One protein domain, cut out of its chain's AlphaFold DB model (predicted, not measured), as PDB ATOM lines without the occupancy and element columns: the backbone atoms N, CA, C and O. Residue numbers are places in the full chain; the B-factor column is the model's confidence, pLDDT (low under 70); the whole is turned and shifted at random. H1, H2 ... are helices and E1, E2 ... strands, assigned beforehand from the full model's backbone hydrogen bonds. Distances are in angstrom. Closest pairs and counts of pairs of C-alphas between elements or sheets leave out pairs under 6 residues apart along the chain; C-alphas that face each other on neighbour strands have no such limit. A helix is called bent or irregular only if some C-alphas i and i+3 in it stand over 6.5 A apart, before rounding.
ATOM      1  N   GLU A 406      47.614 -48.921  18.111       90.25
ATOM      2  CA  GLU A 406      48.626 -48.255  18.921       90.25
ATOM      3  C   GLU A 406      48.058 -47.837  20.277       90.25
ATOM      4  O   GLU A 406      48.637 -48.193  21.302       90.25
ATOM      5  N   GLU A 407      46.895 -47.174  20.299       90.19
ATOM      6  CA  GLU A 407      46.186 -46.827  21.540       90.19
ATOM      7  C   GLU A 407      45.868 -48.071  22.370       90.19
ATOM      8  O   GLU A 407      46.157 -48.119  23.565       90.19
ATOM      9  N   TYR A 408      45.329 -49.109  21.724       90.19
ATOM     10  CA  TYR A 408      45.035 -50.379  22.381       90.19
ATOM     11  C   TYR A 408      46.289 -51.004  23.006       90.19
ATOM     12  O   TYR A 408      46.273 -51.411  24.172       90.19
ATOM     13  N   ARG A 409      47.395 -51.069  22.252       90.12
ATOM     14  CA  ARG A 409      48.664 -51.633  22.730       90.12
ATOM     15  C   ARG A 409      49.232 -50.807  23.885       90.12
ATOM     16  O   ARG A 409      49.687 -51.391  24.866       90.12
ATOM     17  N   HIS A 410      49.165 -49.481  23.795       89.38
ATOM     18  CA  HIS A 410      49.635 -48.563  24.832       89.38
ATOM     19  C   HIS A 410      48.850 -48.713  26.139       89.38
ATOM     20  O   HIS A 410      49.451 -48.897  27.201       89.38
ATOM     21  N   ALA A 411      47.516 -48.731  26.057       89.25
ATOM     22  CA  ALA A 411      46.639 -48.920  27.209       89.25
ATOM     23  C   ALA A 411      46.827 -50.304  27.851       89.25
ATOM     24  O   ALA A 411      46.913 -50.421  29.071       89.25
ATOM     25  N   SER A 412      46.981 -51.347  27.029       88.50
ATOM     26  CA  SER A 412      47.214 -52.723  27.491       88.50
ATOM     27  C   SER A 412      48.535 -52.895  28.243       88.50
ATOM     28  O   SER A 412      48.623 -53.689  29.175       88.50
ATOM     29  N   GLN A 413      49.579 -52.169  27.836       88.50
ATOM     30  CA  GLN A 413      50.891 -52.210  28.486       88.50
ATOM     31  C   GLN A 413      50.941 -51.375  29.772       88.50
ATOM     32  O   GLN A 413      51.825 -51.583  30.601       88.50
ATOM     33  N   ASN A 414      50.012 -50.430  29.938       88.25
ATOM     34  CA  ASN A 414      50.029 -49.446  31.015       88.25
ATOM     35  C   ASN A 414      48.642 -49.237  31.670       88.25
ATOM     36  O   ASN A 414      48.227 -48.090  31.859       88.25
ATOM     37  N   PRO A 415      47.920 -50.302  32.080       87.81
ATOM     38  CA  PRO A 415      46.518 -50.202  32.510       87.81
ATOM     39  C   PRO A 415      46.307 -49.347  33.774       87.81
ATOM     40  O   PRO A 415      45.202 -48.880  34.028       87.81
ATOM     41  N   MET A 416      47.364 -49.119  34.561       88.75
ATOM     42  CA  MET A 416      47.321 -48.344  35.813       88.75
ATOM     43  C   MET A 416      47.749 -46.882  35.664       88.75
ATOM     44  O   MET A 416      47.686 -46.127  36.631       88.75
ATOM     45  N   SER A 417      48.216 -46.475  34.482       89.38
ATOM     46  CA  SER A 417      48.572 -45.080  34.193       89.38
ATOM     47  C   SER A 417      47.794 -44.496  33.018       89.38
ATOM     48  O   SER A 417      47.821 -43.288  32.823       89.38
ATOM     49  N   VAL A 418      47.071 -45.317  32.256       91.12
ATOM     50  CA  VAL A 418      46.184 -44.858  31.187       91.12
ATOM     51  C   VAL A 418      44.738 -44.864  31.685       91.12
ATOM     52  O   VAL A 418      44.185 -45.912  32.014       91.12
ATOM     53  N   ILE A 419      44.122 -43.686  31.741       91.06
ATOM     54  CA  ILE A 419      42.728 -43.483  32.133       91.06
ATOM     55  C   ILE A 419      41.856 -43.651  30.888       91.06
ATOM     56  O   ILE A 419      41.807 -42.774  30.024       91.06
ATOM     57  N   VAL A 420      41.150 -44.778  30.814       89.25
ATOM     58  CA  VAL A 420      40.112 -45.019  29.806       89.25
ATOM     59  C   VAL A 420      38.801 -44.450  30.341       89.25
ATOM     60  O   VAL A 420      38.264 -44.919  31.344       89.25
ATOM     61  N   THR A 421      38.298 -43.402  29.694       85.00
ATOM     62  CA  THR A 421      37.117 -42.650  30.155       85.00
ATOM     63  C   THR A 421      35.794 -43.393  29.947       85.00
ATOM     64  O   THR A 421      34.782 -43.025  30.548       85.00
ATOM     65  N   ASP A 422      35.804 -44.449  29.131       84.81
ATOM     66  CA  ASP A 422      34.671 -45.335  28.900       84.81
ATOM     67  C   ASP A 422      34.794 -46.641  29.701       84.81
ATOM     68  O   ASP A 422      35.770 -47.390  29.594       84.81
ATOM     69  N   SER A 423      33.770 -46.910  30.507       79.12
ATOM     70  CA  SER A 423      33.710 -48.068  31.395       79.12
ATOM     71  C   SER A 423      33.734 -49.388  30.640       79.12
ATOM     72  O   SER A 423      34.472 -50.303  31.017       79.12
ATOM     73  N   ASP A 424      32.955 -49.485  29.567       77.69
ATOM     74  CA  ASP A 424      32.801 -50.728  28.825       77.69
ATOM     75  C   ASP A 424      34.086 -51.040  28.075       77.69
ATOM     76  O   ASP A 424      34.564 -52.166  28.156       77.69
ATOM     77  N   LEU A 425      34.694 -50.042  27.423       83.31
ATOM     78  CA  LEU A 425      35.979 -50.177  26.741       83.31
ATOM     79  C   LEU A 425      37.117 -50.542  27.710       83.31
ATOM     80  O   LEU A 425      37.956 -51.384  27.387       83.31
ATOM     81  N   SER A 426      37.136 -49.960  28.914       86.19
ATOM     82  CA  SER A 426      38.157 -50.263  29.927       86.19
ATOM     83  C   SER A 426      38.104 -51.724  30.398       86.19
ATOM     84  O   SER A 426      39.140 -52.373  30.538       86.19
ATOM     85  N   ALA A 427      36.905 -52.289  30.567       82.94
ATOM     86  CA  ALA A 427      36.716 -53.687  30.946       82.94
ATOM     87  C   ALA A 427      37.156 -54.676  29.858       82.94
ATOM     88  O   ALA A 427      37.330 -55.860  30.136       82.94
ATOM     89  N   LYS A 428      37.389 -54.208  28.627       83.94
ATOM     90  CA  LYS A 428      37.801 -55.068  27.511       83.94
ATOM     91  C   LYS A 428      39.263 -55.450  27.548       83.94
ATOM     92  O   LYS A 428      39.608 -56.571  27.191       83.94
ATOM     93  N   LEU A 429      40.114 -54.526  27.982       87.81
ATOM     94  CA  LEU A 429      41.563 -54.718  28.056       87.81
ATOM     95  C   LEU A 429      41.986 -55.997  28.809       87.81
ATOM     96  O   LEU A 429      42.728 -56.797  28.232       87.81
ATOM     97  N   PRO A 430      41.512 -56.254  30.045       86.62
ATOM     98  CA  PRO A 430      41.911 -57.440  30.811       86.62
ATOM     99  C   PRO A 430      41.371 -58.754  30.218       86.62
ATOM    100  O   PRO A 430      41.869 -59.835  30.536       86.62
ATOM    101  N   TYR A 431      40.361 -58.672  29.350       87.06
ATOM    102  CA  TYR A 431      39.804 -59.806  28.622       87.06
ATOM    103  C   TYR A 431      40.565 -60.090  27.319       87.06
ATOM    104  O   TYR A 431      40.838 -61.246  26.988       87.06
ATOM    105  N   SER A 432      40.937 -59.048  26.574       87.94
ATOM    106  CA  SER A 432      41.547 -59.175  25.249       87.94
ATOM    107  C   SER A 432      43.059 -59.415  25.286       87.94
ATOM    108  O   SER A 432      43.618 -59.906  24.301       87.94
ATOM    109  N   VAL A 433      43.721 -59.148  26.417       89.06
ATOM    110  CA  VAL A 433      45.163 -59.366  26.609       89.06
ATOM    111  C   VAL A 433      45.426 -60.343  27.746       89.06
ATOM    112  O   VAL A 433      44.890 -60.214  28.845       89.06
ATOM    113  N   ALA A 434      46.292 -61.325  27.486       89.19
ATOM    114  CA  ALA A 434      46.656 -62.309  28.492       89.19
ATOM    115  C   ALA A 434      47.355 -61.642  29.688       89.19
ATOM    116  O   ALA A 434      48.313 -60.890  29.507       89.19
ATOM    117  N   LYS A 435      46.889 -61.938  30.905       87.69
ATOM    118  CA  LYS A 435      47.409 -61.396  32.177       87.69
ATOM    119  C   LYS A 435      47.401 -59.867  32.297       87.69
ATOM    120  O   LYS A 435      48.077 -59.340  33.180       87.69
ATOM    121  N   ALA A 436      46.665 -59.149  31.450       86.56
ATOM    122  CA  ALA A 436      46.555 -57.706  31.606       86.56
ATOM    123  C   ALA A 436      45.860 -57.356  32.928       86.56
ATOM    124  O   ALA A 436      44.903 -58.013  33.345       86.56
ATOM    125  N   GLY A 437      46.371 -56.318  33.591       84.31
ATOM    126  CA  GLY A 437      45.717 -55.736  34.756       84.31
ATOM    127  C   GLY A 437      44.433 -55.015  34.354       84.31
ATOM    128  O   GLY A 437      44.357 -54.429  33.274       84.31
ATOM    129  N   ILE A 438      43.437 -55.045  35.230       86.38
ATOM    130  CA  ILE A 438      42.169 -54.342  35.057       86.38
ATOM    131  C   ILE A 438      42.423 -52.831  35.167       86.38
ATOM    132  O   ILE A 438      42.886 -52.378  36.216       86.38
ATOM    133  N   PRO A 439      42.126 -52.033  34.128       88.50
ATOM    134  CA  PRO A 439      42.368 -50.596  34.139       88.50
ATOM    135  C   PRO A 439      41.606 -49.864  35.234       88.50
ATOM    136  O   PRO A 439      40.560 -50.330  35.691       88.50
ATOM    137  N   LEU A 440      42.092 -48.679  35.610       87.00
ATOM    138  CA  LEU A 440      41.396 -47.813  36.562       87.00
ATOM    139  C   LEU A 440      39.957 -47.527  36.107       87.00
ATOM    140  O   LEU A 440      39.677 -47.378  34.919       87.00
ATOM    141  N   PHE A 441      39.056 -47.441  37.084       85.50
ATOM    142  CA  PHE A 441      37.623 -47.173  36.925       85.50
ATOM    143  C   PHE A 441      36.790 -48.226  36.179       85.50
ATOM    144  O   PHE A 441      35.578 -48.052  36.105       85.50
ATOM    145  N   SER A 442      37.382 -49.332  35.718       85.44
ATOM    146  CA  SER A 442      36.647 -50.404  35.039       85.44
ATOM    147  C   SER A 442      35.470 -50.952  35.846       85.44
ATOM    148  O   SER A 442      35.606 -51.239  37.038       85.44
ATOM    149  N   TYR A 443      34.331 -51.205  35.185       80.75
ATOM    150  CA  TYR A 443      33.178 -51.824  35.846       80.75
ATOM    151  C   TYR A 443      33.472 -53.229  36.381       80.75
ATOM    152  O   TYR A 443      32.697 -53.722  37.195       80.75
ATOM    153  N   GLN A 444      34.558 -53.895  35.968       80.31
ATOM    154  CA  GLN A 444      34.924 -55.198  36.535       80.31
ATOM    155  C   GLN A 444      35.153 -55.125  38.051       80.31
ATOM    156  O   GLN A 444      34.936 -56.101  38.764       80.31
ATOM    157  N   TYR A 445      35.497 -53.945  38.568       78.06
ATOM    158  CA  TYR A 445      35.553 -53.669  40.001       78.06
ATOM    159  C   TYR A 445      34.186 -53.688  40.699       78.06
ATOM    160  O   TYR A 445      34.131 -53.732  41.923       78.06
ATOM    161  N   ASN A 446      33.081 -53.740  39.953       74.69
ATOM    162  CA  ASN A 446      31.752 -53.985  40.508       74.69
ATOM    163  C   ASN A 446      31.565 -55.433  40.962       74.69
ATOM    164  O   ASN A 446      30.625 -55.727  41.700       74.69
ATOM    165  N   PHE A 447      32.448 -56.344  40.545       73.00
ATOM    166  CA  PHE A 447      32.386 -57.738  40.944       73.00
ATOM    167  C   PHE A 447      33.214 -57.960  42.216       73.00
ATOM    168  O   PHE A 447      34.431 -57.763  42.201       73.00
ATOM    169  N   PRO A 448      32.611 -58.437  43.324       69.19
ATOM    170  CA  PRO A 448      33.318 -58.625  44.592       69.19
ATOM    171  C   PRO A 448      34.529 -59.563  44.513       69.19
ATOM    172  O   PRO A 448      35.447 -59.438  45.319       69.19
ATOM    173  N   VAL A 449      34.557 -60.494  43.551       69.69
ATOM    174  CA  VAL A 449      35.718 -61.371  43.299       69.69
ATOM    175  C   VAL A 449      36.940 -60.613  42.773       69.69
ATOM    176  O   VAL A 449      38.059 -61.074  42.975       69.69
ATOM    177  N   VAL A 450      36.729 -59.457  42.140       72.12
ATOM    178  CA  VAL A 450      37.773 -58.566  41.620       72.12
ATOM    179  C   VAL A 450      38.112 -57.463  42.627       72.12
ATOM    180  O   VAL A 450      39.278 -57.123  42.795       72.12
ATOM    181  N   ALA A 451      37.102 -56.907  43.303       63.41
ATOM    182  CA  ALA A 451      37.243 -55.712  44.138       63.41
ATOM    183  C   ALA A 451      38.019 -55.916  45.455       63.41
ATOM    184  O   ALA A 451      38.514 -54.957  46.039       63.41
ATOM    185  N   ARG A 452      38.097 -57.147  45.979       61.03
ATOM    186  CA  ARG A 452      38.628 -57.388  47.332       61.03
ATOM    187  C   ARG A 452      40.142 -57.155  47.430       61.03
ATOM    188  O   ARG A 452      40.921 -57.895  46.837       61.03
ATOM    189  N   GLY A 453      40.535 -56.243  48.326       54.91
ATOM    190  CA  GLY A 453      41.840 -56.285  49.000       54.91
ATOM    191  C   GLY A 453      43.029 -55.679  48.249       54.91
ATOM    192  O   GLY A 453      44.153 -56.132  48.467       54.91
ATOM    193  N   CYS A 454      42.809 -54.676  47.391       66.25
ATOM    194  CA  CYS A 454      43.895 -53.882  46.800       66.25
ATOM    195  C   CYS A 454      43.763 -52.398  47.188       66.25
ATOM    196  O   CYS A 454      43.293 -51.582  46.393       66.25
ATOM    197  N   GLU A 455      44.190 -52.037  48.401       69.88
ATOM    198  CA  GLU A 455      44.228 -50.637  48.852       69.88
ATOM    199  C   GLU A 455      45.062 -49.767  47.897       69.88
ATOM    200  O   GLU A 455      44.648 -48.666  47.536       69.88
ATOM    201  N   SER A 456      46.165 -50.314  47.376       74.50
ATOM    202  CA  SER A 456      47.004 -49.665  46.364       74.50
ATOM    203  C   SER A 456      46.245 -49.192  45.114       74.50
ATOM    204  O   SER A 456      46.545 -48.122  44.583       74.50
ATOM    205  N   ILE A 457      45.238 -49.941  44.649       79.81
ATOM    206  CA  ILE A 457      44.423 -49.559  43.484       79.81
ATOM    207  C   ILE A 457      43.480 -48.411  43.849       79.81
ATOM    208  O   ILE A 457      43.307 -47.495  43.047       79.81
ATOM    209  N   LEU A 458      42.904 -48.420  45.056       78.88
ATOM    210  CA  LEU A 458      42.022 -47.347  45.522       78.88
ATOM    211  C   LEU A 458      42.787 -46.027  45.648       78.88
ATOM    212  O   LEU A 458      42.314 -44.996  45.170       78.88
ATOM    213  N   VAL A 459      43.995 -46.075  46.217       81.56
ATOM    214  CA  VAL A 459      44.905 -44.924  46.266       81.56
ATOM    215  C   VAL A 459      45.189 -44.421  44.851       81.56
ATOM    216  O   VAL A 459      45.046 -43.231  44.582       81.56
ATOM    217  N   LYS A 460      45.483 -45.321  43.905       85.06
ATOM    218  CA  LYS A 460      45.754 -44.942  42.513       85.06
ATOM    219  C   LYS A 460      44.544 -44.335  41.797       85.06
ATOM    220  O   LYS A 460      44.713 -43.396  41.023       85.06
ATOM    221  N   MET A 461      43.331 -44.830  42.055       87.44
ATOM    222  CA  MET A 461      42.096 -44.221  41.546       87.44
ATOM    223  C   MET A 461      41.912 -42.801  42.092       87.44
ATOM    224  O   MET A 461      41.519 -41.915  41.336       87.44
ATOM    225  N   GLN A 462      42.229 -42.567  43.369       86.56
ATOM    226  CA  GLN A 462      42.164 -41.231  43.960       86.56
ATOM    227  C   GLN A 462      43.206 -40.290  43.341       86.56
ATOM    228  O   GLN A 462      42.846 -39.200  42.905       86.56
ATOM    229  N   GLU A 463      44.458 -40.737  43.194       89.81
ATOM    230  CA  GLU A 463      45.500 -39.971  42.495       89.81
ATOM    231  C   GLU A 463      45.081 -39.619  41.055       89.81
ATOM    232  O   GLU A 463      45.335 -38.512  40.579       89.81
ATOM    233  N   ALA A 464      44.419 -40.547  40.353       90.38
ATOM    234  CA  ALA A 464      43.903 -40.316  39.008       90.38
ATOM    235  C   ALA A 464      42.779 -39.267  38.989       90.38
ATOM    236  O   ALA A 464      42.740 -38.438  38.082       90.38
ATOM    237  N   ILE A 465      41.887 -39.258  39.987       90.31
ATOM    238  CA  ILE A 465      40.867 -38.209  40.131       90.31
ATOM    239  C   ILE A 465      41.519 -36.850  40.367       90.31
ATOM    240  O   ILE A 465      41.159 -35.887  39.688       90.31
ATOM    241  N   ASP A 466      42.478 -36.768  41.285       91.00
ATOM    242  CA  ASP A 466      43.164 -35.517  41.607       91.00
ATOM    243  C   ASP A 466      43.904 -34.983  40.367       91.00
ATOM    244  O   ASP A 466      43.819 -33.800  40.027       91.00
ATOM    245  N   PHE A 467      44.539 -35.880  39.603       93.75
ATOM    246  CA  PHE A 467      45.131 -35.556  38.310       93.75
ATOM    247  C   PHE A 467      44.100 -35.013  37.308       93.75
ATOM    248  O   PHE A 467      44.369 -33.994  36.667       93.75
ATOM    249  N   LEU A 468      42.934 -35.657  37.167       92.31
ATOM    250  CA  LEU A 468      41.871 -35.225  36.251       92.31
ATOM    251  C   LEU A 468      41.300 -33.858  36.644       92.31
ATOM    252  O   LEU A 468      41.056 -33.031  35.772       92.31
ATOM    253  N   GLN A 469      41.125 -33.588  37.939       92.25
ATOM    254  CA  GLN A 469      40.646 -32.293  38.431       92.25
ATOM    255  C   GLN A 469      41.567 -31.137  38.030       92.25
ATOM    256  O   GLN A 469      41.080 -30.057  37.697       92.25
ATOM    257  N   ILE A 470      42.882 -31.373  38.048       93.50
ATOM    258  CA  ILE A 470      43.900 -30.358  37.757       93.50
ATOM    259  C   ILE A 470      44.155 -30.242  36.248       93.50
ATOM    260  O   ILE A 470      44.188 -29.136  35.713       93.50
ATOM    261  N   ASN A 471      44.335 -31.370  35.554       93.62
ATOM    262  CA  ASN A 471      44.880 -31.396  34.191       93.62
ATOM    263  C   ASN A 471      43.820 -31.596  33.097       93.62
ATOM    264  O   ASN A 471      44.063 -31.231  31.950       93.62
ATOM    265  N   ARG A 472      42.658 -32.181  33.422       90.75
ATOM    266  CA  ARG A 472      41.544 -32.445  32.485       90.75
ATOM    267  C   ARG A 472      40.180 -32.146  33.135       90.75
ATOM    268  O   ARG A 472      39.333 -33.042  33.260       90.75
ATOM    269  N   PRO A 473      39.948 -30.900  33.596       89.69
ATOM    270  CA  PRO A 473      38.758 -30.546  34.373       89.69
ATOM    271  C   PRO A 473      37.446 -30.714  33.590       89.69
ATOM    272  O   PRO A 473      36.389 -30.902  34.192       89.69
ATOM    273  N   ASP A 474      37.500 -30.654  32.262       90.94
ATOM    274  CA  ASP A 474      36.413 -30.942  31.325       90.94
ATOM    275  C   ASP A 474      35.955 -32.412  31.400       90.94
ATOM    276  O   ASP A 474      34.766 -32.701  31.579       90.94
ATOM    277  N   VAL A 475      36.908 -33.349  31.357       87.81
ATOM    278  CA  VAL A 475      36.654 -34.793  31.479       87.81
ATOM    279  C   VAL A 475      36.160 -35.122  32.883       87.81
ATOM    280  O   VAL A 475      35.168 -35.832  33.044       87.81
ATOM    281  N   TYR A 476      36.800 -34.557  33.914       88.69
ATOM    282  CA  TYR A 476      36.365 -34.762  35.294       88.69
ATOM    283  C   TYR A 476      34.919 -34.310  35.503       88.69
ATOM    284  O   TYR A 476      34.112 -35.084  36.005       88.69
ATOM    285  N   LYS A 477      34.553 -33.089  35.091       89.38
ATOM    286  CA  LYS A 477      33.187 -32.571  35.280       89.38
ATOM    287  C   LYS A 477      32.138 -33.402  34.546       89.38
ATOM    288  O   LYS A 477      31.072 -33.637  35.105       89.38
ATOM    289  N   SER A 478      32.431 -33.854  33.326       87.12
ATOM    290  CA  SER A 478      31.481 -34.632  32.521       87.12
ATOM    291  C   SER A 478      31.294 -36.074  33.006       87.12
ATOM    292  O   SER A 478      30.227 -36.651  32.798       87.12
ATOM    293  N   LYS A 479      32.301 -36.665  33.664       85.12
ATOM    294  CA  LYS A 479      32.300 -38.074  34.102       85.12
ATOM    295  C   LYS A 479      32.447 -38.258  35.617       85.12
ATOM    296  O   LYS A 479      32.665 -39.376  36.079       85.12
ATOM    297  N   ARG A 480      32.298 -37.189  36.406       84.44
ATOM    298  CA  ARG A 480      32.493 -37.191  37.867       84.44
ATOM    299  C   ARG A 480      31.713 -38.304  38.554       84.44
ATOM    300  O   ARG A 480      32.297 -39.077  39.306       84.44
ATOM    301  N   ASP A 481      30.417 -38.384  38.276       82.12
ATOM    302  CA  ASP A 481      29.526 -39.347  38.926       82.12
ATOM    303  C   ASP A 481      29.954 -40.787  38.636       82.12
ATOM    304  O   ASP A 481      29.884 -41.642  39.512       82.12
ATOM    305  N   TYR A 482      30.467 -41.046  37.431       80.81
ATOM    306  CA  TYR A 482      31.027 -42.342  37.065       80.81
ATOM    307  C   TYR A 482      32.285 -42.667  37.879       80.81
ATOM    308  O   TYR A 482      32.319 -43.704  38.536       80.81
ATOM    309  N   PHE A 483      33.284 -41.779  37.904       83.31
ATOM    310  CA  PHE A 483      34.529 -42.026  38.641       83.31
ATOM    311  C   PHE A 483      34.283 -42.218  40.140       83.31
ATOM    312  O   PHE A 483      34.807 -43.158  40.740       83.31
ATOM    313  N   MET A 484      33.442 -41.365  40.729       81.06
ATOM    314  CA  MET A 484      33.077 -41.461  42.142       81.06
ATOM    315  C   MET A 484      32.328 -42.761  42.431       81.06
ATOM    316  O   MET A 484      32.665 -43.446  43.392       81.06
ATOM    317  N   ARG A 485      31.383 -43.157  41.569       75.62
ATOM    318  CA  ARG A 485      30.663 -44.425  41.716       75.62
ATOM    319  C   ARG A 485      31.596 -45.629  41.614       75.62
ATOM    320  O   ARG A 485      31.446 -46.557  42.401       75.62
ATOM    321  N   SER A 486      32.575 -45.622  40.707       74.81
ATOM    322  CA  SER A 486      33.573 -46.695  40.618       74.81
ATOM    323  C   SER A 486      34.394 -46.814  41.908       74.81
ATOM    324  O   SER A 486      34.595 -47.927  42.392       74.81
ATOM    325  N   ILE A 487      34.797 -45.694  42.529       75.00
ATOM    326  CA  ILE A 487      35.477 -45.702  43.838       75.00
ATOM    327  C   ILE A 487      34.542 -46.172  44.956       75.00
ATOM    328  O   ILE A 487      34.940 -46.975  45.797       75.00
ATOM    329  N   GLU A 488      33.296 -45.705  44.991       72.75
ATOM    330  CA  GLU A 488      32.312 -46.123  45.997       72.75
ATOM    331  C   GLU A 488      32.060 -47.631  45.952       72.75
ATOM    332  O   GLU A 488      32.027 -48.286  46.997       72.75
ATOM    333  N   VAL A 489      31.929 -48.192  44.749       68.50
ATOM    334  CA  VAL A 489      31.741 -49.630  44.560       68.50
ATOM    335  C   VAL A 489      33.014 -50.402  44.925       68.50
ATOM    336  O   VAL A 489      32.930 -51.367  45.686       68.50
ATOM    337  N   PHE A 490      34.190 -49.949  44.476       69.44
ATOM    338  CA  PHE A 490      35.469 -50.603  44.774       69.44
ATOM    339  C   PHE A 490      35.832 -50.563  46.269       69.44
ATOM    340  O   PHE A 490      36.258 -51.567  46.833       69.44
ATOM    341  N   SER A 491      35.580 -49.438  46.945       61.91
ATOM    342  CA  SER A 491      35.798 -49.249  48.392       61.91
ATOM    343  C   SER A 491      34.857 -50.074  49.278       61.91
ATOM    344  O   SER A 491      34.945 -50.026  50.506       61.91
ATOM    345  N   GLY A 492      33.928 -50.818  48.670       57.28
ATOM    346  CA  GLY A 492      33.031 -51.719  49.368       57.28
ATOM    347  C   GLY A 492      31.949 -51.020  50.186       57.28
ATOM    348  O   GLY A 492      31.193 -51.713  50.856       57.28
ATOM    349  N   ARG A 493      31.771 -49.691  50.127       50.16
ATOM    350  CA  ARG A 493      30.787 -48.995  50.986       50.16
ATOM    351  C   ARG A 493      29.343 -49.505  50.842       50.16
ATOM    352  O   ARG A 493      28.584 -49.382  51.796       50.16
ATOM    353  N   ASN A 494      28.998 -50.152  49.724       43.03
ATOM    354  CA  ASN A 494      27.699 -50.808  49.527       43.03
ATOM    355  C   ASN A 494      27.687 -52.340  49.729       43.03
ATOM    356  O   ASN A 494      26.608 -52.923  49.721       43.03
ATOM    357  N   ILE A 495      28.836 -53.017  49.879       44.59
ATOM    358  CA  ILE A 495      28.908 -54.499  49.866       44.59
ATOM    359  C   ILE A 495      29.794 -55.077  50.993       44.59
ATOM    360  O   ILE A 495      29.523 -56.171  51.479       44.59
ATOM    361  N   VAL A 496      30.827 -54.363  51.459       41.41
ATOM    362  CA  VAL A 496      31.776 -54.781  52.510       41.41
ATOM    363  C   VAL A 496      32.352 -53.545  53.223       41.41
ATOM    364  O   VAL A 496      33.088 -52.776  52.612       41.41
ATOM    365  N   ALA A 497      32.099 -53.356  54.522       43.19
ATOM    366  CA  ALA A 497      32.743 -52.271  55.273       43.19
ATOM    367  C   ALA A 497      34.277 -52.384  55.177       43.19
ATOM    368  O   ALA A 497      34.821 -53.440  55.497       43.19
ATOM    369  N   LEU A 498      34.965 -51.301  54.793       41.53
ATOM    370  CA  LEU A 498      36.436 -51.190  54.715       41.53
ATOM    371  C   LEU A 498      37.151 -51.841  55.914       41.53
ATOM    372  O   LEU A 498      38.133 -52.560  55.762       41.53
ATOM    373  N   ASN A 499      36.576 -51.686  57.106       42.62
ATOM    374  CA  ASN A 499      37.104 -52.219  58.362       42.62
ATOM    375  C   ASN A 499      37.196 -53.759  58.383       42.62
ATOM    376  O   ASN A 499      38.026 -54.309  59.098       42.62
ATOM    377  N   SER A 500      36.387 -54.461  57.582       43.56
ATOM    378  CA  SER A 500      36.408 -55.925  57.428       43.56
ATOM    379  C   SER A 500      37.374 -56.435  56.348       43.56
ATOM    380  O   SER A 500      37.607 -57.638  56.265       43.56
ATOM    381  N   GLN A 501      37.974 -55.538  55.556       48.03
ATOM    382  CA  GLN A 501      39.024 -55.862  54.576       48.03
ATOM    383  C   GLN A 501      40.446 -55.675  55.141       48.03
ATOM    384  O   GLN A 501      41.423 -56.066  54.508       48.03
ATOM    385  N   SER A 502      40.563 -55.116  56.349       39.84
ATOM    386  CA  SER A 502      41.791 -54.531  56.907       39.84
ATOM    387  C   SER A 502      42.911 -55.501  57.322       39.84
ATOM    388  O   SER A 502      43.910 -55.043  57.857       39.84
ATOM    389  N   ASN A 503      42.808 -56.811  57.064       41.56
ATOM    390  CA  ASN A 503      43.846 -57.785  57.456       41.56
ATOM    391  C   ASN A 503      44.172 -58.857  56.402       41.56
ATOM    392  O   ASN A 503      44.917 -59.794  56.688       41.56
ATOM    393  N   THR A 504      43.635 -58.767  55.185       46.88
ATOM    394  CA  THR A 504      44.107 -59.639  54.100       46.88
ATOM    395  C   THR A 504      45.401 -59.069  53.542       46.88
ATOM    396  O   THR A 504      45.383 -57.959  53.017       46.88
ATOM    397  N   GLU A 505      46.508 -59.815  53.651       47.53
ATOM    398  CA  GLU A 505      47.752 -59.503  52.940       47.53
ATOM    399  C   GLU A 505      47.417 -59.110  51.498       47.53
ATOM    400  O   GLU A 505      46.779 -59.888  50.778       47.53
ATOM    401  N   GLU A 506      47.814 -57.899  51.090       53.38
ATOM    402  CA  GLU A 506      47.689 -57.467  49.701       53.38
ATOM    403  C   GLU A 506      48.223 -58.582  48.807       53.38
ATOM    404  O   GLU A 506      49.382 -59.000  48.940       53.38
ATOM    405  N   SER A 507      47.374 -59.069  47.901       57.59
ATOM    406  CA  SER A 507      47.797 -60.124  46.994       57.59
ATOM    407  C   SER A 507      49.048 -59.663  46.235       57.59
ATOM    408  O   SER A 507      49.175 -58.491  45.872       57.59
ATOM    409  N   ILE A 508      49.980 -60.585  45.972       58.44
ATOM    410  CA  ILE A 508      51.204 -60.324  45.182       58.44
ATOM    411  C   ILE A 508      50.867 -59.580  43.876       58.44
ATOM    412  O   ILE A 508      51.616 -58.720  43.415       58.44
ATOM    413  N   PHE A 509      49.687 -59.867  43.330       60.78
ATOM    414  CA  PHE A 509      49.119 -59.203  42.176       60.78
ATOM    415  C   PHE A 509      48.846 -57.700  42.405       60.78
ATOM    416  O   PHE A 509      49.328 -56.888  41.616       60.78
ATOM    417  N   CYS A 510      48.177 -57.300  43.499       63.97
ATOM    418  CA  CYS A 510      47.928 -55.882  43.825       63.97
ATOM    419  C   CYS A 510      49.240 -55.089  43.965       63.97
ATOM    420  O   CYS A 510      49.328 -53.939  43.537       63.97
ATOM    421  N   LYS A 511      50.281 -55.714  44.534       61.41
ATOM    422  CA  LYS A 511      51.603 -55.087  44.699       61.41
ATOM    423  C   LYS A 511      52.322 -54.874  43.366       61.41
ATOM    424  O   LYS A 511      53.008 -53.873  43.191       61.41
ATOM    425  N   SER A 512      52.144 -55.794  42.415       63.03
ATOM    426  CA  SER A 512      52.784 -55.736  41.092       63.03
ATOM    427  C   SER A 512      52.219 -54.653  40.163       63.03
ATOM    428  O   SER A 512      52.870 -54.278  39.192       63.03
ATOM    429  N   LEU A 513      51.028 -54.130  40.470       64.81
ATOM    430  CA  LEU A 513      50.324 -53.141  39.652       64.81
ATOM    431  C   LEU A 513      50.686 -51.685  39.980       64.81
ATOM    432  O   LEU A 513      50.216 -50.773  39.298       64.81
ATOM    433  N   ASN A 514      51.515 -51.440  40.997       64.81
ATOM    434  CA  ASN A 514      51.853 -50.083  41.405       64.81
ATOM    435  C   ASN A 514      52.803 -49.418  40.386       64.81
ATOM    436  O   ASN A 514      54.024 -49.575  40.434       64.81
ATOM    437  N   SER A 515      52.227 -48.697  39.421       66.31
ATOM    438  CA  SER A 515      52.971 -47.954  38.402       66.31
ATOM    439  C   SER A 515      53.361 -46.565  38.910       66.31
ATOM    440  O   SER A 515      52.514 -45.781  39.340       66.31
ATOM    441  N   LYS A 516      54.651 -46.227  38.779       72.69
ATOM    442  CA  LYS A 516      55.179 -44.869  39.012       72.69
ATOM    443  C   LYS A 516      55.032 -43.937  37.800       72.69
ATOM    444  O   LYS A 516      55.502 -42.805  37.853       72.69
ATOM    445  N   LYS A 517      54.449 -44.404  36.689       79.75
ATOM    446  CA  LYS A 517      54.280 -43.580  35.483       79.75
ATOM    447  C   LYS A 517      53.229 -42.479  35.710       79.75
ATOM    448  O   LYS A 517      52.271 -42.723  36.448       79.75
ATOM    449  N   PRO A 518      53.392 -41.298  35.083       85.12
ATOM    450  CA  PRO A 518      52.374 -40.251  35.107       85.12
ATOM    451  C   PRO A 518      51.091 -40.721  34.414       85.12
ATOM    452  O   PRO A 518      51.135 -41.619  33.571       85.12
ATOM    453  N   PHE A 519      49.962 -40.108  34.773       92.06
ATOM    454  CA  PHE A 519      48.681 -40.420  34.150       92.06
ATOM    455  C   PHE A 519      48.566 -39.827  32.749       92.06
ATOM    456  O   PHE A 519      48.984 -38.699  32.491       92.06
ATOM    457  N   GLU A 520      47.927 -40.585  31.871       92.00
ATOM    458  CA  GLU A 520      47.524 -40.174  30.535       92.00
ATOM    459  C   GLU A 520      46.034 -40.462  30.362       92.00
ATOM    460  O   GLU A 520      45.529 -41.457  30.883       92.00
ATOM    461  N   VAL A 521      45.311 -39.595  29.656       90.44
ATOM    462  CA  VAL A 521      43.863 -39.739  29.448       90.44
ATOM    463  C   VAL A 521      43.608 -40.089  27.998       90.44
ATOM    464  O   VAL A 521      43.945 -39.302  27.115       90.44
ATOM    465  N   LEU A 522      42.973 -41.236  27.767       86.94
ATOM    466  CA  LEU A 522      42.444 -41.570  26.453       86.94
ATOM    467  C   LEU A 522      41.084 -40.898  26.278       86.94
ATOM    468  O   LEU A 522      40.145 -41.114  27.057       86.94
ATOM    469  N   GLU A 523      41.006 -40.056  25.252       72.88
ATOM    470  CA  GLU A 523      39.760 -39.419  24.844       72.88
ATOM    471  C   GLU A 523      38.759 -40.477  24.374       72.88
ATOM    472  O   GLU A 523      39.134 -41.532  23.860       72.88
ATOM    473  N   SER A 524      37.471 -40.214  24.590       66.62
ATOM    474  CA  SER A 524      36.378 -41.134  24.266       66.62
ATOM    475  C   SER A 524      36.048 -41.130  22.768       66.62
ATOM    476  O   SER A 524      34.900 -40.908  22.386       66.62
TER     477      SER A 524
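AT A GLANCE: This is residues 406 to 524 of the 537 residues of an uncharacterized protein of Pseudomonas reinekei (UniProt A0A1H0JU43). A long hairpin of two helices, H5 and H6, lies side by side, and a small two-strand sheet, E1 and E2, sits between H5 and the first helix, H1. H2 packs on H1, short H3 packs on the last part of H6, and residues 491 to 507 loop out from that end of the hairpin. The 119 printed residues, mostly helix by class, run H1 E1 H2 H3 H4 H5 H6 H7 E2, the sheet being parallel. The whole is compact, with a radius of gyration of the C-alphas of 13.6 A and spans of 38 by 32 by 25 A.

IN THESE COORDINATES: H1 is residues 406 to 413, from C-alpha 406 at (48.626, -48.255, 18.921). E1 is 418 to 420, H2 423 to 432 (14.9 A), H3 443 to 446, H4 448 to 451. H5 is 455 to 471 (24.2 A), H6 473 to 490 (22.8 A), H7 508 to 512. E2, 520 to 522, ends at C-alpha 522 (42.444, -41.570, 26.453).

HOW THE PARTS SIT: H1 touches H2, closest C-alphas Ser 412 and Leu 429, 6.0 A. E1 and E2, parallel at 28 degrees, have N 419 and O 520 at 2.8 A, within hydrogen-bond range; with the helices between, they form a strand-helix-strand unit, two parallel neighbour strands joined through helices. H5 and E2 are near each other. H3 touches H2, closest C-alphas Ser 423 and Tyr 443, 5.8 A. H3 and H4 only just touch, only at the corner, with 3 pairs of C-alphas within 8 A. H6 touches H3 with residues 486 to 490 alone, closest C-alphas Tyr 445 and Phe 490, 5.7 A. The hairpin H5 and H6 touch at a shallow tilt of 13 degrees, opposite ways, closest C-alphas Leu 468 and Tyr 476, 5.6 A. H6 is irregular, C-alphas 478 and 481 being 8.2 A apart, with a kink of 66 degrees near residue 480. H7 only just touches H5, with 3 pairs of C-alphas within 8 A. Every O i to N i+4 pair is within hydrogen-bond range in H1, H5 and H7; H6 has 12 of 14, H2 2 of 6 but 6 of 7 O i to N i+3 pairs, and H3 and H4 are too short for such a pair.

THE WHOLE: The C-alphas farthest apart, Glu 406 and Asn 499, are 41.3 A apart. The printed part has no cut, and the link H6 to H7, 17 residues, is long. The mean pLDDT of the printed part is 76.8; it is under 70 at residues 448 to 449, 451 to 455, 489 to 515 and 524.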